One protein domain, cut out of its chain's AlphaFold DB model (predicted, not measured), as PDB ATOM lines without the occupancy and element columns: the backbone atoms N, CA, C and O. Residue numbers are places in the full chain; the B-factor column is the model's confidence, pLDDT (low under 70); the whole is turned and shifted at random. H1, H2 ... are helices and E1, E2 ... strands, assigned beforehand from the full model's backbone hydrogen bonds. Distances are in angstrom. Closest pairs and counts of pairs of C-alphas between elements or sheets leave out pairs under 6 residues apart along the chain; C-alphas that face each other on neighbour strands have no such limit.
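Overview. This is residues 500 to 666 of the 677 residues of the protein "N-(2-amino-2-carboxyethyl)-L-glutamate synthase" of Blastocatellia bacterium AA13 (UniProt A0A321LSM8). One twisted sheet of five parallel strands runs through the domain, with the helices H1 and H2 over one face of it, each running along the strands, and the longest helix, H3, on that same face next to H2 but beside the edge strand E3 and over none of the strands. H7 packs on H1 near the other edge strand, E5; the short helices H5 and H6 only graze the sheet, and H4 lies away from it, next to residues 598 to 605, which stick out. The printed part has 167 residues with seven named helices and five named strands, in the order H1 E1 H2 E2 H3 E3 E4 H4 H5 E5 H6 H7. The sheet's order is E3 E2 E1 E4 E5, and the class is mixed, helices and strands. The whole is compact and rounded, with a radius of gyration of the C-alphas of 14.7 A and spans of 40 by 37 by 34 A.

Along the chain. H1 covers residues 500 to 511, 16.1 A long, and begins with C-alpha 500 at (225.202, 218.664, 176.693). E1, residues 518 to 522, spans 13.1 A. H2 follows at residues 527 to 537, 15.3 A, and E2 at residues 543 to 547, 13.0 A. H3, residues 556 to 569, is the longest helix at 19.9 A. E3, residues 572 to 576, spans 13.2 A and ends with C-alpha 576 at (224.245, 207.548, 194.425). E4 is residues 588 to 591, 10.1 A. H4, residues 606 to 611, spans 8.9 A, and H5, residues 617 to 623, 10.1 A. E5, residues 630 to 633, spans 10.4 A, and H6, residues 645 to 648, 5.1 A. H7, residues 655 to 666, spans 16.9 A and ends with C-alpha 666 at (224.149, 226.326, 168.545).

Arrangement. The sheet is twisted, with C-alphas up to 4.3 A off its best plane. E3 and E2 are parallel at 13 degrees, with N 546 and O 574 2.8 A apart, within hydrogen-bond range. E2 and E1 have N 519 and O 543 at 2.8 A, E1 and E4 N 520 and O 588 at 2.8 A, and E4 and E5 N 589 and O 630 at 2.9 A. E1, H2, E2, then E2, H3, E3, and E4, H4 H5, E5 are strand-helix-strand units, parallel neighbour strands with helices between, each with a right-handed crossover. H1, H2 and H3 lie on the same face, giving two layers, helices on one face of a sheet. H2 runs along the strands at a height of 9.5 A over the sheet, and H1 along them at 10.0 A, over E4 and E5. H3 lies over none of the strands, only just, with 2 C-alphas falling on E3. H2 and H3 touch at a shallow tilt of 25 degrees, the same way, closest at the C-alphas of Ser 537 and Ala 566, 4.2 A. H1 touches H7 with residues 501 to 506 alone, at a steep tilt of 58 degrees, opposite ways; the C-alphas of Ala 502 and Lys 662 are closest, 5.2 A. H5 and H6 only just touch, with 3 pairs of C-alphas within 8 A, the closest being those of Pro 617 and Val 647, 6.0 A. H4 touches no helix and is not on the sheet. Every O i to N i+4 pair is within hydrogen-bond range in H1, H2, H3, H4 and H5; in H7 6 of 8 are, and H6 is too short for such a pair.

Size, cuts and confidence. The C-alphas of Arg 512 and Leu 604, 42.6 A apart, are the two farthest apart. The printed part has no cut. The links E3 to E4, E4 to H4 and E5 to H6 are long, and residues 598 to 605 stand free. The mean pLDDT of the printed part is 92.9; residues 597 to 600 are under 70.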
ATOM      1  N   ALA A 500     224.066 219.569 176.545       96.50
ATOM      2  CA  ALA A 500     225.202 218.664 176.693       96.50
ATOM      3  C   ALA A 500     226.377 219.036 175.768       96.50
ATOM      4  O   ALA A 500     227.530 218.975 176.184       96.50
ATOM      5  N   ILE A 501     226.111 219.509 174.542       97.19
ATOM      6  CA  ILE A 501     227.178 220.026 173.665       97.19
ATOM      7  C   ILE A 501     227.833 221.281 174.259       97.19
ATOM      8  O   ILE A 501     229.054 221.391 174.248       97.19
ATOM      9  N   ALA A 502     227.056 222.230 174.794       97.62
ATOM     10  CA  ALA A 502     227.609 223.400 175.490       97.62
ATOM     11  C   ALA A 502     228.438 223.009 176.722       97.62
ATOM     12  O   ALA A 502     229.487 223.606 176.965       97.62
ATOM     13  N   ASP A 503     228.016 221.978 177.448       97.56
ATOM     14  CA  ASP A 503     228.727 221.462 178.615       97.56
ATOM     15  C   ASP A 503     230.082 220.877 178.212       97.56
ATOM     16  O   ASP A 503     231.109 221.297 178.740       97.56
ATOM     17  N   LEU A 504     230.114 220.000 177.203       97.25
ATOM     18  CA  LEU A 504     231.358 219.432 176.675       97.25
ATOM     19  C   LEU A 504     232.309 220.505 176.128       97.25
ATOM     20  O   LEU A 504     233.510 220.439 176.374       97.25
ATOM     21  N   VAL A 505     231.786 221.510 175.416       98.00
ATOM     22  CA  VAL A 505     232.584 222.649 174.928       98.00
ATOM     23  C   VAL A 505     233.242 223.384 176.087       98.00
ATOM     24  O   VAL A 505     234.434 223.679 176.029       98.00
ATOM     25  N   THR A 506     232.483 223.635 177.148       98.06
ATOM     26  CA  THR A 506     232.966 224.356 178.328       98.06
ATOM     27  C   THR A 506     234.022 223.548 179.078       98.06
ATOM     28  O   THR A 506     235.074 224.080 179.430       98.06
ATOM     29  N   ILE A 507     233.779 222.251 179.274       97.25
ATOM     30  CA  ILE A 507     234.717 221.338 179.938       97.25
ATOM     31  C   ILE A 507     236.016 221.247 179.136       97.25
ATOM     32  O   ILE A 507     237.098 221.402 179.698       97.25
ATOM     33  N   TYR A 508     235.930 221.066 177.817       97.00
ATOM     34  CA  TYR A 508     237.114 221.013 176.965       97.00
ATOM     35  C   TYR A 508     237.851 222.357 176.914       97.00
ATOM     36  O   TYR A 508     239.081 222.384 176.885       97.00
ATOM     37  N   GLU A 509     237.144 223.491 176.919       97.12
ATOM     38  CA  GLU A 509     237.793 224.801 176.978       97.12
ATOM     39  C   GLU A 509     238.597 224.972 178.271       97.12
ATOM     40  O   GLU A 509     239.754 225.400 178.207       97.12
ATOM     41  N   ALA A 510     238.003 224.620 179.411       96.69
ATOM     42  CA  ALA A 510     238.606 224.796 180.724       96.69
ATOM     43  C   ALA A 510     239.738 223.792 180.992       96.69
ATOM     44  O   ALA A 510     240.825 224.185 181.409       96.69
ATOM     45  N   LEU A 511     239.505 222.505 180.716       95.56
ATOM     46  CA  LEU A 511     240.419 221.415 181.072       95.56
ATOM     47  C   LEU A 511     241.357 221.003 179.930       95.56
ATOM     48  O   LEU A 511     242.289 220.234 180.150       95.56
ATOM     49  N   ARG A 512     241.111 221.480 178.701       95.06
ATOM     50  CA  ARG A 512     241.845 221.111 177.468       95.06
ATOM     51  C   ARG A 512     241.788 219.622 177.110       95.06
ATOM     52  O   ARG A 512     242.538 219.165 176.248       95.06
ATOM     53  N   ARG A 513     240.878 218.876 177.735       93.06
ATOM     54  CA  ARG A 513     240.643 217.445 177.527       93.06
ATOM     55  C   ARG A 513     239.189 217.095 177.840       93.06
ATOM     56  O   ARG A 513     238.545 217.786 178.623       93.06
ATOM     57  N   LEU A 514     238.703 216.016 177.233       90.44
ATOM     58  CA  LEU A 514     237.462 215.341 177.638       90.44
ATOM     59  C   LEU A 514     237.744 213.959 178.226       90.44
ATOM     60  O   LEU A 514     237.050 213.549 179.141       90.44
ATOM     61  N   ASN A 515     238.785 213.268 177.760       86.62
ATOM     62  CA  ASN A 515     239.163 211.968 178.307       86.62
ATOM     63  C   ASN A 515     239.593 212.084 179.776       86.62
ATOM     64  O   ASN A 515     240.190 213.091 180.181       86.62
ATOM     65  N   ASP A 516     239.297 211.034 180.542       89.06
ATOM     66  CA  ASP A 516     239.660 210.889 181.961       89.06
ATOM     67  C   ASP A 516     239.113 212.008 182.863       89.06
ATOM     68  O   ASP A 516     239.709 212.354 183.883       89.06
ATOM     69  N   VAL A 517     238.024 212.666 182.452       95.62
ATOM     70  CA  VAL A 517     237.368 213.719 183.239       95.62
ATOM     71  C   VAL A 517     236.338 213.090 184.172       95.62
ATOM     72  O   VAL A 517     235.452 212.358 183.720       95.62
ATOM     73  N   HIS A 518     236.416 213.417 185.464       97.75
ATOM     74  CA  HIS A 518     235.414 213.014 186.457       97.75
ATOM     75  C   HIS A 518     234.455 214.161 186.772       97.75
ATOM     76  O   HIS A 518     234.850 215.200 187.302       97.75
ATOM     77  N   ILE A 519     233.181 213.953 186.451       98.38
ATOM     78  CA  ILE A 519     232.088 214.895 186.668       98.38
ATOM     79  C   ILE A 519     231.216 214.388 187.816       98.38
ATOM     80  O   ILE A 519     230.698 213.272 187.773       98.38
ATOM     81  N   LEU A 520     231.029 215.229 188.828       98.50
ATOM     82  CA  LEU A 520     230.081 215.030 189.913       98.50
ATOM     83  C   LEU A 520     228.850 215.900 189.668       98.50
ATOM     84  O   LEU A 520     228.900 217.118 189.817       98.50
ATOM     85  N   TYR A 521     227.743 215.265 189.311       98.50
ATOM     86  CA  TYR A 521     226.445 215.908 189.204       98.50
ATOM     87  C   TYR A 521     225.669 215.719 190.508       98.50
ATOM     88  O   TYR A 521     225.495 214.588 190.959       98.50
ATOM     89  N   ILE A 522     225.161 216.796 191.100       98.19
ATOM     90  CA  ILE A 522     224.346 216.744 192.319       98.19
ATOM     91  C   ILE A 522     223.007 217.431 192.046       98.19
ATOM     92  O   ILE A 522     222.982 218.587 191.625       98.19
ATOM     93  N   GLY A 523     221.891 216.743 192.289       95.12
ATOM     94  CA  GLY A 523     220.547 217.297 192.095       95.12
ATOM     95  C   GLY A 523     219.568 216.311 191.463       95.12
ATOM     96  O   GLY A 523     219.632 215.112 191.711       95.12
ATOM     97  N   GLU A 524     218.631 216.815 190.662       92.81
ATOM     98  CA  GLU A 524     217.594 216.005 190.006       92.81
ATOM     99  C   GLU A 524     218.132 215.304 188.749       92.81
ATOM    100  O   GLU A 524     218.776 215.933 187.919       92.81
ATOM    101  N   GLY A 525     217.789 214.033 188.538       93.25
ATOM    102  CA  GLY A 525     217.994 213.298 187.287       93.25
ATOM    103  C   GLY A 525     217.077 213.774 186.153       93.25
ATOM    104  O   GLY A 525     216.285 213.001 185.621       93.25
ATOM    105  N   ASN A 526     217.156 215.059 185.810       91.94
ATOM    106  CA  ASN A 526     216.325 215.710 184.803       91.94
ATOM    107  C   ASN A 526     216.869 215.542 183.372       91.94
ATOM    108  O   ASN A 526     217.829 214.818 183.116       91.94
ATOM    109  N   ASN A 527     216.256 216.243 182.416       90.88
ATOM    110  CA  ASN A 527     216.632 216.201 181.003       90.88
ATOM    111  C   ASN A 527     218.065 216.697 180.710       90.88
ATOM    112  O   ASN A 527     218.684 216.213 179.758       90.88
ATOM    113  N   THR A 528     218.618 217.607 181.521       93.00
ATOM    114  CA  THR A 528     220.038 217.997 181.453       93.00
ATOM    115  C   THR A 528     220.928 216.857 181.948       93.00
ATOM    116  O   THR A 528     221.861 216.475 181.241       93.00
ATOM    117  N   ALA A 529     220.621 216.253 183.103       95.50
ATOM    118  CA  ALA A 529     221.370 215.102 183.620       95.50
ATOM    119  C   ALA A 529     221.338 213.909 182.649       95.50
ATOM    120  O   ALA A 529     222.357 213.257 182.426       95.50
ATOM    121  N   ALA A 530     220.184 213.660 182.024       95.44
ATOM    122  CA  ALA A 530     219.993 212.629 181.010       95.44
ATOM    123  C   ALA A 530     220.883 212.852 179.779       95.44
ATOM    124  O   ALA A 530     221.610 211.948 179.362       95.44
ATOM    125  N   ALA A 531     220.864 214.068 179.222       95.62
ATOM    126  CA  ALA A 531     221.690 214.426 178.072       95.62
ATOM    127  C   ALA A 531     223.189 214.366 178.402       95.62
ATOM    128  O   ALA A 531     223.984 213.893 177.590       95.62
ATOM    129  N   LEU A 532     223.572 214.803 179.606       96.50
ATOM    130  CA  LEU A 532     224.945 214.753 180.099       96.50
ATOM    131  C   LEU A 532     225.433 213.302 180.256       96.50
ATOM    132  O   LEU A 532     226.523 212.976 179.791       96.50
ATOM    133  N   ALA A 533     224.615 212.414 180.830       96.81
ATOM    134  CA  ALA A 533     224.930 210.991 180.966       96.81
ATOM    135  C   ALA A 533     225.112 210.301 179.608       96.81
ATOM    136  O   ALA A 533     226.092 209.577 179.414       96.81
ATOM    137  N   LEU A 534     224.224 210.575 178.645       95.50
ATOM    138  CA  LEU A 534     224.363 210.074 177.277       95.50
ATOM    139  C   LEU A 534     225.650 210.588 176.628       95.50
ATOM    140  O   LEU A 534     226.417 209.789 176.101       95.50
ATOM    141  N   ALA A 535     225.927 211.890 176.716       94.88
ATOM    142  CA  ALA A 535     227.115 212.504 176.130       94.88
ATOM    143  C   ALA A 535     228.418 211.921 176.688       94.88
ATOM    144  O   ALA A 535     229.287 211.502 175.927       94.88
ATOM    145  N   ILE A 536     228.536 211.854 178.013       92.94
ATOM    146  CA  ILE A 536     229.737 211.372 178.704       92.94
ATOM    147  C   ILE A 536     229.979 209.890 178.427       92.94
ATOM    148  O   ILE A 536     231.121 209.485 178.209       92.94
ATOM    149  N   SER A 537     228.912 209.087 178.356       94.00
ATOM    150  CA  SER A 537     229.029 207.657 178.053       94.00
ATOM    151  C   SER A 537     229.691 207.369 176.694       94.00
ATOM    152  O   SER A 537     230.160 206.257 176.455       94.00
ATOM    153  N   GLN A 538     229.792 208.365 175.805       90.69
ATOM    154  CA  GLN A 538     230.446 208.229 174.503       90.69
ATOM    155  C   GLN A 538     231.974 208.384 174.548       90.69
ATOM    156  O   GLN A 538     232.645 207.942 173.615       90.69
ATOM    157  N   PHE A 539     232.540 208.991 175.594       88.81
ATOM    158  CA  PHE A 539     233.969 209.316 175.662       88.81
ATOM    159  C   PHE A 539     234.750 208.319 176.523       88.81
ATOM    160  O   PHE A 539     234.352 208.070 177.658       88.81
ATOM    161  N   PRO A 540     235.888 207.786 176.046       85.25
ATOM    162  CA  PRO A 540     236.739 206.920 176.855       85.25
ATOM    163  C   PRO A 540     237.285 207.614 178.110       85.25
ATOM    164  O   PRO A 540     237.684 208.778 178.069       85.25
ATOM    165  N   GLY A 541     237.315 206.887 179.227       87.94
ATOM    166  CA  GLY A 541     237.905 207.329 180.493       87.94
ATOM    167  C   GLY A 541     237.061 208.320 181.297       87.94
ATOM    168  O   GLY A 541     237.350 208.554 182.469       87.94
ATOM    169  N   MET A 542     235.998 208.897 180.730       94.94
ATOM    170  CA  MET A 542     235.144 209.803 181.498       94.94
ATOM    171  C   MET A 542     234.328 209.060 182.558       94.94
ATOM    172  O   MET A 542     233.815 207.966 182.322       94.94
ATOM    173  N   THR A 543     234.155 209.708 183.706       97.06
ATOM    174  CA  THR A 543     233.306 209.231 184.800       97.06
ATOM    175  C   THR A 543     232.235 210.269 185.102       97.06
ATOM    176  O   THR A 543     232.556 211.438 185.316       97.06
ATOM    177  N   LEU A 544     230.971 209.853 185.167       97.69
ATOM    178  CA  LEU A 544     229.881 210.667 185.705       97.69
ATOM    179  C   LEU A 544     229.333 210.023 186.976       97.69
ATOM    180  O   LEU A 544     228.741 208.947 186.918       97.69
ATOM    181  N   THR A 545     229.456 210.713 188.104       98.12
ATOM    182  CA  THR A 545     228.758 210.352 189.341       98.12
ATOM    183  C   THR A 545     227.552 211.271 189.511       98.12
ATOM    184  O   THR A 545     227.721 212.477 189.664       98.12
ATOM    185  N   ILE A 546     226.340 210.718 189.491       98.00
ATOM    186  CA  ILE A 546     225.092 211.440 189.767       98.00
ATOM    187  C   ILE A 546     224.665 211.142 191.198       98.00
ATOM    188  O   ILE A 546     224.485 209.983 191.572       98.00
ATOM    189  N   VAL A 547     224.476 212.196 191.981       97.88
ATOM    190  CA  VAL A 547     224.019 212.140 193.365       97.88
ATOM    191  C   VAL A 547     222.670 212.842 193.455       97.88
ATOM    192  O   VAL A 547     222.583 214.063 193.324       97.88
ATOM    193  N   SER A 548     221.608 212.068 193.660       95.88
ATOM    194  CA  SER A 548     220.229 212.567 193.646       95.88
ATOM    195  C   SER A 548     219.468 212.141 194.894       95.88
ATOM    196  O   SER A 548     219.739 211.065 195.418       95.88
ATOM    197  N   PRO A 549     218.475 212.912 195.366       93.81
ATOM    198  CA  PRO A 549     217.592 212.428 196.419       93.81
ATOM    199  C   PRO A 549     216.887 211.124 195.994       93.81
ATOM    200  O   PRO A 549     216.560 210.969 194.810       93.81
ATOM    201  N   PRO A 550     216.606 210.192 196.925       91.44
ATOM    202  CA  PRO A 550     215.913 208.948 196.601       91.44
ATOM    203  C   PRO A 550     214.602 209.203 195.845       91.44
ATOM    204  O   PRO A 550     213.768 209.998 196.281       91.44
ATOM    205  N   GLY A 551     214.426 208.530 194.704       90.12
ATOM    206  CA  GLY A 551     213.266 208.701 193.819       90.12
ATOM    207  C   GLY A 551     213.378 209.837 192.794       90.12
ATOM    208  O   GLY A 551     212.465 210.004 191.994       90.12
ATOM    209  N   TYR A 552     214.487 210.585 192.781       92.25
ATOM    210  CA  TYR A 552     214.719 211.707 191.862       92.25
ATOM    211  C   TYR A 552     215.965 211.528 190.981       92.25
ATOM    212  O   TYR A 552     216.469 212.506 190.437       92.25
ATOM    213  N   GLY A 553     216.493 210.306 190.869       93.44
ATOM    214  CA  GLY A 553     217.608 209.974 189.977       93.44
ATOM    215  C   GLY A 553     217.180 209.797 188.516       93.44
ATOM    216  O   GLY A 553     216.026 210.021 188.156       93.44
ATOM    217  N   LEU A 554     218.121 209.375 187.665       93.94
ATOM    218  CA  LEU A 554     217.811 209.043 186.272       93.94
ATOM    219  C   LEU A 554     216.857 207.837 186.182       93.94
ATOM    220  O   LEU A 554     217.002 206.894 186.963       93.94
ATOM    221  N   PRO A 555     215.945 207.804 185.192       92.25
ATOM    222  CA  PRO A 555     215.100 206.639 184.948       92.25
ATOM    223  C   PRO A 555     215.918 205.366 184.691       92.25
ATOM    224  O   PRO A 555     216.882 205.389 183.925       92.25
ATOM    225  N   ASP A 556     215.491 204.231 185.248       91.75
ATOM    226  CA  ASP A 556     216.214 202.950 185.163       91.75
ATOM    227  C   ASP A 556     216.550 202.513 183.732       91.75
ATOM    228  O   ASP A 556     217.615 201.948 183.471       91.75
ATOM    229  N   GLU A 557     215.636 202.748 182.790       91.81
ATOM    230  CA  GLU A 557     215.849 202.420 181.381       91.81
ATOM    231  C   GLU A 557     217.011 203.225 180.790       91.81
ATOM    232  O   GLU A 557     217.905 202.653 180.159       91.81
ATOM    233  N   LEU A 558     217.038 204.532 181.056       92.50
ATOM    234  CA  LEU A 558     218.108 205.415 180.615       92.50
ATOM    235  C   LEU A 558     219.428 205.075 181.313       92.50
ATOM    236  O   LEU A 558     220.472 205.061 180.665       92.50
ATOM    237  N   THR A 559     219.388 204.739 182.601       93.62
ATOM    238  CA  THR A 559     220.562 204.297 183.360       93.62
ATOM    239  C   THR A 559     221.183 203.056 182.732       93.62
ATOM    240  O   THR A 559     222.358 203.076 182.372       93.62
ATOM    241  N   ARG A 560     220.394 201.993 182.508       94.00
ATOM    242  CA  ARG A 560     220.873 200.761 181.850       94.00
ATOM    243  C   ARG A 560     221.484 201.056 180.485       94.00
ATOM    244  O   ARG A 560     222.515 200.486 180.122       94.00
ATOM    245  N   LYS A 561     220.853 201.954 179.734       93.75
ATOM    246  CA  LYS A 561     221.312 202.382 178.417       93.75
ATOM    247  C   LYS A 561     222.663 203.095 178.484       93.75
ATOM    248  O   LYS A 561     223.596 202.660 177.812       93.75
ATOM    249  N   CYS A 562     222.799 204.110 179.336       94.12
ATOM    250  CA  CYS A 562     224.055 204.836 179.524       94.12
ATOM    251  C   CYS A 562     225.162 203.908 180.037       94.12
ATOM    252  O   CYS A 562     226.267 203.952 179.512       94.12
ATOM    253  N   SER A 563     224.875 202.999 180.977       94.00
ATOM    254  CA  SER A 563     225.853 202.008 181.449       94.00
ATOM    255  C   SER A 563     226.345 201.074 180.338       94.00
ATOM    256  O   SER A 563     227.518 200.706 180.317       94.00
ATOM    257  N   ASN A 564     225.473 200.681 179.404       93.56
ATOM    258  CA  ASN A 564     225.864 199.834 178.276       93.56
ATOM    259  C   ASN A 564     226.748 200.582 177.272       93.56
ATOM    260  O   ASN A 564     227.752 200.027 176.820       93.56
ATOM    261  N   ILE A 565     226.399 201.832 176.948       92.56
ATOM    262  CA  ILE A 565     227.213 202.697 176.081       92.56
ATOM    263  C   ILE A 565     228.572 202.957 176.749       92.56
ATOM    264  O   ILE A 565     229.612 202.743 176.130       92.56
ATOM    265  N   ALA A 566     228.563 203.287 178.042       93.19
ATOM    266  CA  ALA A 566     229.762 203.570 178.817       93.19
ATOM    267  C   ALA A 566     230.719 202.369 178.852       93.19
ATOM    268  O   ALA A 566     231.897 202.503 178.530       93.19
ATOM    269  N   ARG A 567     230.200 201.156 179.099       92.56
ATOM    270  CA  ARG A 567     230.999 199.919 179.056       92.56
ATOM    271  C   ARG A 567     231.647 199.687 177.690       92.56
ATOM    272  O   ARG A 567     232.775 199.212 177.629       92.56
ATOM    273  N   LYS A 568     230.935 199.993 176.601       91.19
ATOM    274  CA  LYS A 568     231.449 199.827 175.234       91.19
ATOM    275  C   LYS A 568     232.578 200.814 174.924       91.19
ATOM    276  O   LYS A 568     233.512 200.447 174.219       91.19
ATOM    277  N   ASN A 569     232.482 202.036 175.440       89.75
ATOM    278  CA  ASN A 569     233.416 203.118 175.131       89.75
ATOM    279  C   ASN A 569     234.513 203.310 176.192       89.75
ATOM    280  O   ASN A 569     235.430 204.092 175.970       89.75
ATOM    281  N   GLY A 570     234.451 202.596 177.320       91.81
ATOM    282  CA  GLY A 570     235.428 202.695 178.407       91.81
ATOM    283  C   GLY A 570     235.201 203.877 179.355       91.81
ATOM    284  O   GLY A 570     236.164 204.359 179.942       91.81
ATOM    285  N   SER A 571     233.966 204.360 179.491       94.69
ATOM    286  CA  SER A 571     233.539 205.316 180.527       94.69
ATOM    287  C   SER A 571     232.739 204.634 181.633       94.69
ATOM    288  O   SER A 571     232.419 203.441 181.566       94.69
ATOM    289  N   SER A 572     232.384 205.396 182.665       95.38
ATOM    290  CA  SER A 572     231.597 204.926 183.801       95.38
ATOM    291  C   SER A 572     230.489 205.917 184.173       95.38
ATOM    292  O   SER A 572     230.648 207.137 184.104       95.38
ATOM    293  N   ILE A 573     229.336 205.368 184.564       95.88
ATOM    294  CA  ILE A 573     228.212 206.114 185.134       95.88
ATOM    295  C   ILE A 573     227.912 205.497 186.495       95.88
ATOM    296  O   ILE A 573     227.631 204.300 186.585       95.88
ATOM    297  N   GLU A 574     227.951 206.314 187.538       95.44
ATOM    298  CA  GLU A 574     227.671 205.923 188.913       95.44
ATOM    299  C   GLU A 574     226.468 206.701 189.433       95.44
ATOM    300  O   GLU A 574     226.421 207.924 189.318       95.44
ATOM    301  N   LEU A 575     225.510 206.006 190.043       95.50
ATOM    302  CA  LEU A 575     224.369 206.637 190.701       95.50
ATOM    303  C   LEU A 575     224.493 206.458 192.212       95.50
ATOM    304  O   LEU A 575     224.760 205.355 192.689       95.50
ATOM    305  N   ARG A 576     224.282 207.538 192.960       95.38
ATOM    306  CA  ARG A 576     224.245 207.548 194.425       95.38
ATOM    307  C   ARG A 576     223.020 208.328 194.887       95.38
ATOM    308  O   ARG A 576     222.562 209.245 194.208       95.38
ATOM    309  N   ASP A 577     222.503 207.969 196.052       93.56
ATOM    310  CA  ASP A 577     221.267 208.539 196.592       93.56
ATOM    311  C   ASP A 577     221.484 209.449 197.813       93.56
ATOM    312  O   ASP A 577     220.534 209.896 198.457       93.56
ATOM    313  N   ASN A 578     222.747 209.696 198.178       92.81
ATOM    314  CA  ASN A 578     223.100 210.444 199.373       92.81
ATOM    315  C   ASN A 578     224.479 211.117 199.264       92.81
ATOM    316  O   ASN A 578     225.354 210.689 198.514       92.81
ATOM    317  N   MET A 579     224.676 212.152 200.081       94.81
ATOM    318  CA  MET A 579     225.881 212.993 200.100       94.81
ATOM    319  C   MET A 579     226.980 212.484 201.057       94.81
ATOM    320  O   MET A 579     227.971 213.180 201.292       94.81
ATOM    321  N   ARG A 580     226.829 211.298 201.674       90.50
ATOM    322  CA  ARG A 580     227.797 210.798 202.673       90.50
ATOM    323  C   ARG A 580     229.067 210.267 202.041       90.50
ATOM    324  O   ARG A 580     230.122 210.514 202.601       90.50
ATOM    325  N   ASP A 581     228.980 209.661 200.866       87.12
ATOM    326  CA  ASP A 581     230.128 209.089 200.164       87.12
ATOM    327  C   ASP A 581     230.292 209.796 198.819       87.12
ATOM    328  O   ASP A 581     230.019 209.227 197.769       87.12
ATOM    329  N   LEU A 582     230.661 211.078 198.833       95.69
ATOM    330  CA  LEU A 582     230.973 211.794 197.593       95.69
ATOM    331  C   LEU A 582     232.358 211.381 197.078       95.69
ATOM    332  O   LEU A 582     233.257 211.169 197.896       95.69
ATOM    333  N   PRO A 583     232.557 211.288 195.750       95.44
ATOM    334  CA  PRO A 583     233.896 211.143 195.197       95.44
ATOM    335  C   PRO A 583     234.764 212.350 195.573       95.44
ATOM    336  O   PRO A 583     234.276 213.475 195.700       95.44
ATOM    337  N   THR A 584     236.055 212.104 195.758       94.00
ATOM    338  CA  THR A 584     237.060 213.148 195.973       94.00
ATOM    339  C   THR A 584     237.824 213.391 194.691       94.00
ATOM    340  O   THR A 584     237.889 212.513 193.836       94.00
ATOM    341  N   GLU A 585     238.437 214.565 194.587       95.38
ATOM    342  CA  GLU A 585     239.280 214.925 193.453       95.38
ATOM    343  C   GLU A 585     238.520 214.816 192.122       95.38
ATOM    344  O   GLU A 585     238.972 214.188 191.168       95.38
ATOM    345  N   VAL A 586     237.342 215.437 192.050       97.94
ATOM    346  CA  VAL A 586     236.574 215.534 190.801       97.94
ATOM    347  C   VAL A 586     237.049 216.723 189.976       97.94
ATOM    348  O   VAL A 586     237.487 217.737 190.519       97.94
ATOM    349  N   ASP A 587     236.967 216.625 188.654       98.31
ATOM    350  CA  ASP A 587     237.350 217.721 187.758       98.31
ATOM    351  C   ASP A 587     236.222 218.754 187.611       98.31
ATOM    352  O   ASP A 587     236.478 219.943 187.427       98.31
ATOM    353  N   VAL A 588     234.966 218.306 187.708       98.56
ATOM    354  CA  VAL A 588     233.782 219.149 187.510       98.56
ATOM    355  C   VAL A 588     232.736 218.855 188.576       98.56
ATOM    356  O   VAL A 588     232.374 217.697 188.780       98.56
ATOM    357  N   VAL A 589     232.193 219.900 189.197       98.62
ATOM    358  CA  VAL A 589     230.950 219.828 189.977       98.62
ATOM    359  C   VAL A 589     229.840 220.496 189.174       98.62
ATOM    360  O   VAL A 589     230.006 221.617 188.698       98.62
ATOM    361  N   TYR A 590     228.715 219.812 189.010       98.62
ATOM    362  CA  TYR A 590     227.586 220.269 188.208       98.62
ATOM    363  C   TYR A 590     226.302 220.190 189.033       98.62
ATOM    364  O   TYR A 590     226.003 219.157 189.630       98.62
ATOM    365  N   THR A 591     225.497 221.250 189.026       97.69
ATOM    366  CA  THR A 591     224.096 221.161 189.458       97.69
ATOM    367  C   THR A 591     223.158 221.878 188.490       97.69
ATOM    368  O   THR A 591     223.589 222.588 187.581       97.69
ATOM    369  N   THR A 592     221.861 221.649 188.650       94.50
ATOM    370  CA  THR A 592     220.813 222.344 187.903       94.50
ATOM    371  C   THR A 592     219.669 222.683 188.839       94.50
ATOM    372  O   THR A 592     219.537 222.120 189.929       94.50
ATOM    373  N   ARG A 593     218.785 223.559 188.366       91.50
ATOM    374  CA  ARG A 593     217.565 223.907 189.081       91.50
ATOM    375  C   ARG A 593     216.743 222.661 189.409       91.50
ATOM    376  O   ARG A 593     216.293 221.955 188.511       91.50
ATOM    377  N   TRP A 594     216.417 222.479 190.687       87.75
ATOM    378  CA  TRP A 594     215.626 221.333 191.156       87.75
ATOM    379  C   TRP A 594     214.189 221.283 190.611       87.75
ATOM    380  O   TRP A 594     213.548 220.239 190.675       87.75
ATOM    381  N   LEU A 595     213.641 222.397 190.110       78.50
ATOM    382  CA  LEU A 595     212.307 222.464 189.501       78.50
ATOM    383  C   LEU A 595     212.412 222.620 187.978       78.50
ATOM    384  O   LEU A 595     212.384 223.732 187.436       78.50
ATOM    385  N   THR A 596     212.510 221.487 187.289       71.25
ATOM    386  CA  THR A 596     212.643 221.428 185.832       71.25
ATOM    387  C   THR A 596     211.358 221.895 185.130       71.25
ATOM    388  O   THR A 596     210.259 221.428 185.420       71.25
ATOM    389  N   MET A 597     211.484 222.859 184.208       64.31
ATOM    390  CA  MET A 597     210.391 223.408 183.375       64.31
ATOM    391  C   MET A 597     209.137 223.915 184.121       64.31
ATOM    392  O   MET A 597     208.094 224.105 183.502       64.31
ATOM    393  N   GLY A 598     209.221 224.173 185.430       59.59
ATOM    394  CA  GLY A 598     208.058 224.589 186.223       59.59
ATOM    395  C   GLY A 598     207.015 223.486 186.427       59.59
ATOM    396  O   GLY A 598     205.896 223.792 186.829       59.59
ATOM    397  N   VAL A 599     207.368 222.221 186.165       65.12
ATOM    398  CA  VAL A 599     206.503 221.068 186.433       65.12
ATOM    399  C   VAL A 599     206.441 220.853 187.950       65.12
ATOM    400  O   VAL A 599     207.489 220.637 188.566       65.12
ATOM    401  N   PRO A 600     205.256 220.924 188.584       63.97
ATOM    402  CA  PRO A 600     205.123 220.662 190.012       63.97
ATOM    403  C   PRO A 600     205.532 219.225 190.336       63.97
ATOM    404  O   PRO A 600     205.131 218.289 189.642       63.97
ATOM    405  N   LYS A 601     206.304 219.032 191.409       76.50
ATOM    406  CA  LYS A 601     206.573 217.688 191.932       76.50
ATOM    407  C   LYS A 601     205.345 217.201 192.702       76.50
ATOM    408  O   LYS A 601     204.736 217.978 193.432       76.50
ATOM    409  N   GLN A 602     204.979 215.931 192.524       72.06
ATOM    410  CA  GLN A 602     203.805 215.336 193.183       72.06
ATOM    411  C   GLN A 602     203.949 215.315 194.711       72.06
ATOM    412  O   GLN A 602     202.984 215.521 195.440       72.06
ATOM    413  N   ASP A 603     205.168 215.079 195.189       76.50
ATOM    414  CA  ASP A 603     205.516 215.111 196.603       76.50
ATOM    415  C   ASP A 603     205.707 216.555 197.070       76.50
ATOM    416  O   ASP A 603     206.675 217.198 196.681       76.50
ATOM    417  N   LEU A 604     204.824 217.059 197.933       76.00
ATOM    418  CA  LEU A 604     204.870 218.438 198.436       76.00
ATOM    419  C   LEU A 604     206.074 218.730 199.356       76.00
ATOM    420  O   LEU A 604     206.421 219.896 199.539       76.00
ATOM    421  N   THR A 605     206.733 217.694 199.887       81.19
ATOM    422  CA  THR A 605     207.926 217.791 200.758       81.19
ATOM    423  C   THR A 605     209.240 217.673 199.989       81.19
ATOM    424  O   THR A 605     210.317 217.589 200.578       81.19
ATOM    425  N   TRP A 606     209.181 217.673 198.653       84.62
ATOM    426  CA  TRP A 606     210.356 217.484 197.808       84.62
ATOM    427  C   TRP A 606     211.501 218.438 198.158       84.62
ATOM    428  O   TRP A 606     212.649 218.015 198.163       84.62
ATOM    429  N   ARG A 607     211.215 219.697 198.508       84.69
ATOM    430  CA  ARG A 607     212.256 220.674 198.863       84.69
ATOM    431  C   ARG A 607     213.121 220.194 200.024       84.69
ATOM    432  O   ARG A 607     214.337 220.246 199.903       84.69
ATOM    433  N   ASP A 608     212.513 219.632 201.065       86.81
ATOM    434  CA  ASP A 608     213.228 219.141 202.248       86.81
ATOM    435  C   ASP A 608     214.200 218.008 201.892       86.81
ATOM    436  O   ASP A 608     215.304 217.927 202.429       86.81
ATOM    437  N   LYS A 609     213.822 217.164 200.924       89.12
ATOM    438  CA  LYS A 609     214.670 216.078 200.406       89.12
ATOM    439  C   LYS A 609     215.857 216.596 199.597       89.12
ATOM    440  O   LYS A 609     216.896 215.944 199.570       89.12
ATOM    441  N   PHE A 610     215.702 217.740 198.935       92.50
ATOM    442  CA  PHE A 610     216.736 218.356 198.110       92.50
ATOM    443  C   PHE A 610     217.675 219.275 198.901       92.50
ATOM    444  O   PHE A 610     218.815 219.434 198.485       92.50
ATOM    445  N   THR A 611     217.262 219.814 200.053       91.44
ATOM    446  CA  THR A 611     218.083 220.720 200.879       91.44
ATOM    447  C   THR A 611     219.477 220.159 201.174       91.44
ATOM    448  O   THR A 611     220.466 220.880 201.087       91.44
ATOM    449  N   ALA A 612     219.589 218.854 201.449       92.44
ATOM    450  CA  ALA A 612     220.875 218.201 201.711       92.44
ATOM    451  C   ALA A 612     221.812 218.129 200.484       92.44
ATOM    452  O   ALA A 612     222.990 217.823 200.639       92.44
ATOM    453  N   PHE A 613     221.293 218.388 199.283       96.00
ATOM    454  CA  PHE A 613     221.980 218.308 197.993       96.00
ATOM    455  C   PHE A 613     222.329 219.699 197.435       96.00
ATOM    456  O   PHE A 613     222.722 219.815 196.275       96.00
ATOM    457  N   GLN A 614     222.187 220.762 198.234       96.62
ATOM    458  CA  GLN A 614     222.668 222.094 197.876       96.62
ATOM    459  C   GLN A 614     224.193 222.093 197.718       96.62
ATOM    460  O   GLN A 614     224.927 221.533 198.535       96.62
ATOM    461  N   ILE A 615     224.679 222.757 196.672       97.88
ATOM    462  CA  ILE A 615     226.105 222.980 196.473       97.88
ATOM    463  C   ILE A 615     226.553 224.178 197.313       97.88
ATOM    464  O   ILE A 615     226.192 225.321 197.028       97.88
ATOM    465  N   THR A 616     227.387 223.902 198.315       97.44
ATOM    466  CA  THR A 616     228.007 224.900 199.198       97.44
ATOM    467  C   THR A 616     229.537 224.909 199.050       97.44
ATOM    468  O   THR A 616     230.107 223.970 198.475       97.44
ATOM    469  N   PRO A 617     230.248 225.922 199.582       97.25
ATOM    470  CA  PRO A 617     231.708 225.929 199.621       97.25
ATOM    471  C   PRO A 617     232.302 224.702 200.326       97.25
ATOM    472  O   PRO A 617     233.367 224.228 199.935       97.25
ATOM    473  N   GLU A 618     231.621 224.143 201.329       96.31
ATOM    474  CA  GLU A 618     232.037 222.922 202.026       96.31
ATOM    475  C   GLU A 618     231.959 221.702 201.110       96.31
ATOM    476  O   GLU A 618     232.895 220.899 201.085       96.31
ATOM    477  N   VAL A 619     230.877 221.580 200.329       96.81
ATOM    478  CA  VAL A 619     230.741 220.527 199.313       96.81
ATOM    479  C   VAL A 619     231.851 220.669 198.280       96.81
ATOM    480  O   VAL A 619     232.574 219.702 198.042       96.81
ATOM    481  N   MET A 620     232.057 221.875 197.738       97.81
ATOM    482  CA  MET A 620     233.138 222.149 196.787       97.81
ATOM    483  C   MET A 620     234.501 221.775 197.373       97.81
ATOM    484  O   MET A 620     235.239 221.007 196.761       97.81
ATOM    485  N   LYS A 621     234.827 222.228 198.588       96.12
ATOM    486  CA  LYS A 621     236.098 221.923 199.263       96.12
ATOM    487  C   LYS A 621     236.311 220.423 199.467       96.12
ATOM    488  O   LYS A 621     237.441 219.956 199.367       96.12
ATOM    489  N   ARG A 622     235.246 219.681 199.772       96.12
ATOM    490  CA  ARG A 622     235.302 218.239 200.029       96.12
ATOM    491  C   ARG A 622     235.641 217.426 198.781       96.12
ATOM    492  O   ARG A 622     236.319 216.410 198.897       96.12
ATOM    493  N   VAL A 623     235.140 217.844 197.620       97.56
ATOM    494  CA  VAL A 623     235.237 217.064 196.374       97.56
ATOM    495  C   VAL A 623     236.308 217.585 195.414       97.56
ATOM    496  O   VAL A 623     236.722 216.851 194.525       97.56
ATOM    497  N   SER A 624     236.775 218.827 195.573       95.44
ATOM    498  CA  SER A 624     237.660 219.482 194.597       95.44
ATOM    499  C   SER A 624     239.134 219.063 194.686       95.44
ATOM    500  O   SER A 624     239.678 218.885 195.774       95.44
ATOM    501  N   LYS A 625     239.828 219.088 193.541       92.94
ATOM    502  CA  LYS A 625     241.297 219.136 193.388       92.94
ATOM    503  C   LYS A 625     241.831 220.561 193.617       92.94
ATOM    504  O   LYS A 625     242.505 221.154 192.775       92.94
ATOM    505  N   GLY A 626     241.449 221.191 194.726       87.56
ATOM    506  CA  GLY A 626     241.760 222.605 194.965       87.56
ATOM    507  C   GLY A 626     241.130 223.531 193.913       87.56
ATOM    508  O   GLY A 626     239.924 223.482 193.700       87.56
ATOM    509  N   ARG A 627     241.931 224.399 193.274       85.44
ATOM    510  CA  ARG A 627     241.444 225.396 192.292       85.44
ATOM    511  C   ARG A 627     241.248 224.850 190.872       85.44
ATOM    512  O   ARG A 627     240.760 225.590 190.027       85.44
ATOM    513  N   GLU A 628     241.643 223.608 190.604       92.25
ATOM    514  CA  GLU A 628     241.527 223.003 189.268       92.25
ATOM    515  C   GLU A 628     240.108 222.520 188.962       92.25
ATOM    516  O   GLU A 628     239.698 222.493 187.804       92.25
ATOM    517  N   THR A 629     239.342 222.170 189.999       97.81
ATOM    518  CA  THR A 629     237.942 221.775 189.842       97.81
ATOM    519  C   THR A 629     237.108 222.974 189.426       97.81
ATOM    520  O   THR A 629     237.134 224.014 190.086       97.81
ATOM    521  N   ILE A 630     236.323 222.803 188.371       98.44
ATOM    522  CA  ILE A 630     235.395 223.821 187.880       98.44
ATOM    523  C   ILE A 630     233.966 223.528 188.335       98.44
ATOM    524  O   ILE A 630     233.571 222.374 188.510       98.44
ATOM    525  N   PHE A 631     233.176 224.584 188.507       98.56
ATOM    526  CA  PHE A 631     231.751 224.500 188.808       98.56
ATOM    527  C   PHE A 631     230.908 224.913 187.594       98.56
ATOM    528  O   PHE A 631     231.153 225.957 186.976       98.56
ATOM    529  N   LEU A 632     229.910 224.087 187.270       98.56
ATOM    530  CA  LEU A 632     228.975 224.265 186.161       98.56
ATOM    531  C   LEU A 632     227.522 224.319 186.641       98.56
ATOM    532  O   LEU A 632     227.117 223.624 187.574       98.56
ATOM    533  N   HIS A 633     226.731 225.124 185.936       97.75
ATOM    534  CA  HIS A 633     225.292 225.241 186.119       97.75
ATOM    535  C   HIS A 633     224.644 225.726 184.809       97.75
ATOM    536  O   HIS A 633     224.940 226.818 184.324       97.75
ATOM    537  N   ASP A 634     223.690 224.972 184.252       93.44
ATOM    538  CA  ASP A 634     223.080 225.263 182.937       93.44
ATOM    539  C   ASP A 634     222.230 226.550 182.873       93.44
ATOM    540  O   ASP A 634     222.005 227.107 181.794       93.44
ATOM    541  N   LEU A 635     221.790 227.043 184.029       93.75
ATOM    542  CA  LEU A 635     220.998 228.253 184.264       93.75
ATOM    543  C   LEU A 635     219.552 228.131 183.722       93.75
ATOM    544  O   LEU A 635     219.303 227.650 182.612       93.75
ATOM    545  N   PRO A 636     218.551 228.687 184.433       91.88
ATOM    546  CA  PRO A 636     218.664 229.694 185.486       91.88
ATOM    547  C   PRO A 636     218.943 229.043 186.834       91.88
ATOM    548  O   PRO A 636     218.280 228.068 187.165       91.88
ATOM    549  N   ALA A 637     219.884 229.610 187.584       92.31
ATOM    550  CA  ALA A 637     220.083 229.232 188.973       92.31
ATOM    551  C   ALA A 637     219.037 229.928 189.855       92.31
ATOM    552  O   ALA A 637     218.754 231.117 189.680       92.31
ATOM    553  N   MET A 638     218.467 229.180 190.786       89.06
ATOM    554  CA  MET A 638     217.811 229.664 191.985       89.06
ATOM    555  C   MET A 638     218.867 229.698 193.088       89.06
ATOM    556  O   MET A 638     219.222 228.673 193.672       89.06
ATOM    557  N   ARG A 639     219.378 230.901 193.339       90.38
ATOM    558  CA  ARG A 639     220.308 231.162 194.439       90.38
ATOM    559  C   ARG A 639     219.691 230.708 195.765       90.38
ATOM    560  O   ARG A 639     218.470 230.768 195.931       90.38
ATOM    561  N   ASP A 640     220.536 230.171 196.638       87.19
ATOM    562  CA  ASP A 640     220.182 229.582 197.936       87.19
ATOM    563  C   ASP A 640     219.230 228.374 197.869       87.19
ATOM    564  O   ASP A 640     218.708 227.923 198.888       87.19
ATOM    565  N   CYS A 641     219.027 227.807 196.675       90.75
ATOM    566  CA  CYS A 641     218.375 226.513 196.479       90.75
ATOM    567  C   CYS A 641     219.432 225.474 196.090       90.75
ATOM    568  O   CYS A 641     220.129 224.966 196.961       90.75
ATOM    569  N   GLU A 642     219.611 225.182 194.802       95.00
ATOM    570  CA  GLU A 642     220.597 224.203 194.333       95.00
ATOM    571  C   GLU A 642     222.051 224.628 194.542       95.00
ATOM    572  O   GLU A 642     222.928 223.775 194.660       95.00
ATOM    573  N   VAL A 643     222.316 225.930 194.605       96.94
ATOM    574  CA  VAL A 643     223.657 226.485 194.776       96.94
ATOM    575  C   VAL A 643     223.579 227.813 195.522       96.94
ATOM    576  O   VAL A 643     222.670 228.610 195.278       96.94
ATOM    577  N   VAL A 644     224.532 228.046 196.422       97.19
ATOM    578  CA  VAL A 644     224.694 229.332 197.120       97.19
ATOM    579  C   VAL A 644     225.529 230.320 196.302       97.19
ATOM    580  O   VAL A 644     226.307 229.932 195.421       97.19
ATOM    581  N   ASP A 645     225.395 231.605 196.612       95.75
ATOM    582  CA  ASP A 645     226.058 232.695 195.889       95.75
ATOM    583  C   ASP A 645     227.582 232.552 195.863       95.75
ATOM    584  O   ASP A 645     228.209 232.755 194.822       95.75
ATOM    585  N   GLU A 646     228.181 232.112 196.969       96.81
ATOM    586  CA  GLU A 646     229.629 231.963 197.115       96.81
ATOM    587  C   GLU A 646     230.222 230.923 196.163       96.81
ATOM    588  O   GLU A 646     231.399 231.017 195.806       96.81
ATOM    589  N   VAL A 647     229.432 229.926 195.753       97.56
ATOM    590  CA  VAL A 647     229.866 228.947 194.753       97.56
ATOM    591  C   VAL A 647     229.552 229.450 193.354       97.56
ATOM    592  O   VAL A 647     230.434 229.410 192.500       97.56
ATOM    593  N   LEU A 648     228.332 229.943 193.111       97.62
ATOM    594  CA  LEU A 648     227.905 230.358 191.773       97.62
ATOM    595  C   LEU A 648     228.709 231.550 191.234       97.62
ATOM    596  O   LEU A 648     229.019 231.573 190.043       97.62
ATOM    597  N   ASP A 649     229.066 232.502 192.093       96.56
ATOM    598  CA  ASP A 649     229.914 233.654 191.759       96.56
ATOM    599  C   ASP A 649     231.375 233.449 192.201       96.56
ATOM    600  O   ASP A 649     232.220 234.337 192.066       96.56
ATOM    601  N   GLY A 650     231.679 232.266 192.740       95.50
ATOM    602  CA  GLY A 650     232.995 231.896 193.229       95.50
ATOM    603  C   GLY A 650     234.029 231.709 192.113       95.50
ATOM    604  O   GLY A 650     233.692 231.523 190.944       95.50
ATOM    605  N   PRO A 651     235.327 231.671 192.462       94.56
ATOM    606  CA  PRO A 651     236.424 231.633 191.491       94.56
ATOM    607  C   PRO A 651     236.497 230.341 190.661       94.56
ATOM    608  O   PRO A 651     237.171 230.320 189.636       94.56
ATOM    609  N   GLN A 652     235.845 229.263 191.107       97.00
ATOM    610  CA  GLN A 652     235.759 227.993 190.376       97.00
ATOM    611  C   GLN A 652     234.571 227.961 189.403       97.00
ATOM    612  O   GLN A 652     234.508 227.082 188.542       97.00
ATOM    613  N   SER A 653     233.618 228.887 189.532       98.19
ATOM    614  CA  SER A 653     232.431 228.920 188.683       98.19
ATOM    615  C   SER A 653     232.755 229.441 187.299       98.19
ATOM    616  O   SER A 653     233.285 230.538 187.120       98.19
ATOM    617  N   ILE A 654     232.355 228.662 186.300       98.12
ATOM    618  CA  ILE A 654     232.367 229.080 184.900       98.12
ATOM    619  C   ILE A 654     230.968 228.978 184.278       98.12
ATOM    620  O   ILE A 654     230.833 228.953 183.056       98.12
ATOM    621  N   ALA A 655     229.907 228.990 185.097       97.25
ATOM    622  CA  ALA A 655     228.512 228.867 184.656       97.25
ATOM    623  C   ALA A 655     228.096 229.942 183.628       97.25
ATOM    624  O   ALA A 655     227.345 229.677 182.688       97.25
ATOM    625  N   PHE A 656     228.621 231.166 183.732       95.88
ATOM    626  CA  PHE A 656     228.357 232.210 182.732       95.88
ATOM    627  C   PHE A 656     229.131 231.992 181.425       95.88
ATOM    628  O   PHE A 656     228.602 232.280 180.348       95.88
ATOM    629  N   ARG A 657     230.345 231.423 181.490       96.38
ATOM    630  CA  ARG A 657     231.093 230.998 180.295       96.38
ATOM    631  C   ARG A 657     230.394 229.820 179.611       96.38
ATOM    632  O   ARG A 657     230.231 229.830 178.394       96.38
ATOM    633  N   GLN A 658     229.856 228.886 180.389       97.50
ATOM    634  CA  GLN A 658     228.988 227.809 179.912       97.50
ATOM    635  C   GLN A 658     227.727 228.343 179.219       97.50
ATOM    636  O   GLN A 658     227.361 227.899 178.129       97.50
ATOM    637  N   ALA A 659     227.070 229.341 179.814       94.88
ATOM    638  CA  ALA A 659     225.900 229.980 179.223       94.88
ATOM    639  C   ALA A 659     226.223 230.677 177.894       94.88
ATOM    640  O   ALA A 659     225.419 230.614 176.963       94.88
ATOM    641  N   TYR A 660     227.400 231.296 177.790       93.94
ATOM    642  CA  TYR A 660     227.908 231.857 176.543       93.94
ATOM    643  C   TYR A 660     228.108 230.769 175.471       93.94
ATOM    644  O   TYR A 660     227.668 230.936 174.329       93.94
ATOM    645  N   HIS A 661     228.648 229.603 175.846       96.38
ATOM    646  CA  HIS A 661     228.843 228.487 174.918       96.38
ATOM    647  C   HIS A 661     227.557 227.865 174.371       96.38
ATOM    648  O   HIS A 661     227.610 227.178 173.352       96.38
ATOM    649  N   LYS A 662     226.375 228.182 174.920       95.81
ATOM    650  CA  LYS A 662     225.102 227.842 174.258       95.81
ATOM    651  C   LYS A 662     225.030 228.413 172.842       95.81
ATOM    652  O   LYS A 662     224.483 227.764 171.955       95.81
ATOM    653  N   GLN A 663     225.590 229.604 172.612       94.94
ATOM    654  CA  GLN A 663     225.614 230.220 171.288       94.94
ATOM    655  C   GLN A 663     226.615 229.526 170.357       94.94
ATOM    656  O   GLN A 663     226.246 229.173 169.240       94.94
ATOM    657  N   SER A 664     227.858 229.299 170.794       94.94
ATOM    658  CA  SER A 664     228.873 228.636 169.959       94.94
ATOM    659  C   SER A 664     228.481 227.197 169.618       94.94
ATOM    660  O   SER A 664     228.655 226.761 168.481       94.94
ATOM    661  N   SER A 665     227.876 226.481 170.569       96.62
ATOM    662  CA  SER A 665     227.331 225.145 170.337       96.62
ATOM    663  C   SER A 665     226.146 225.177 169.380       96.62
ATOM    664  O   SER A 665     226.092 224.361 168.467       96.62
ATOM    665  N   ALA A 666     225.231 226.145 169.512       96.75
ATOM    666  CA  ALA A 666     224.149 226.326 168.545       96.75
ATOM    667  C   ALA A 666     224.683 226.588 167.127       96.75
ATOM    668  O   ALA A 666     224.139 226.038 166.173       96.75
TER     669      ALA A 666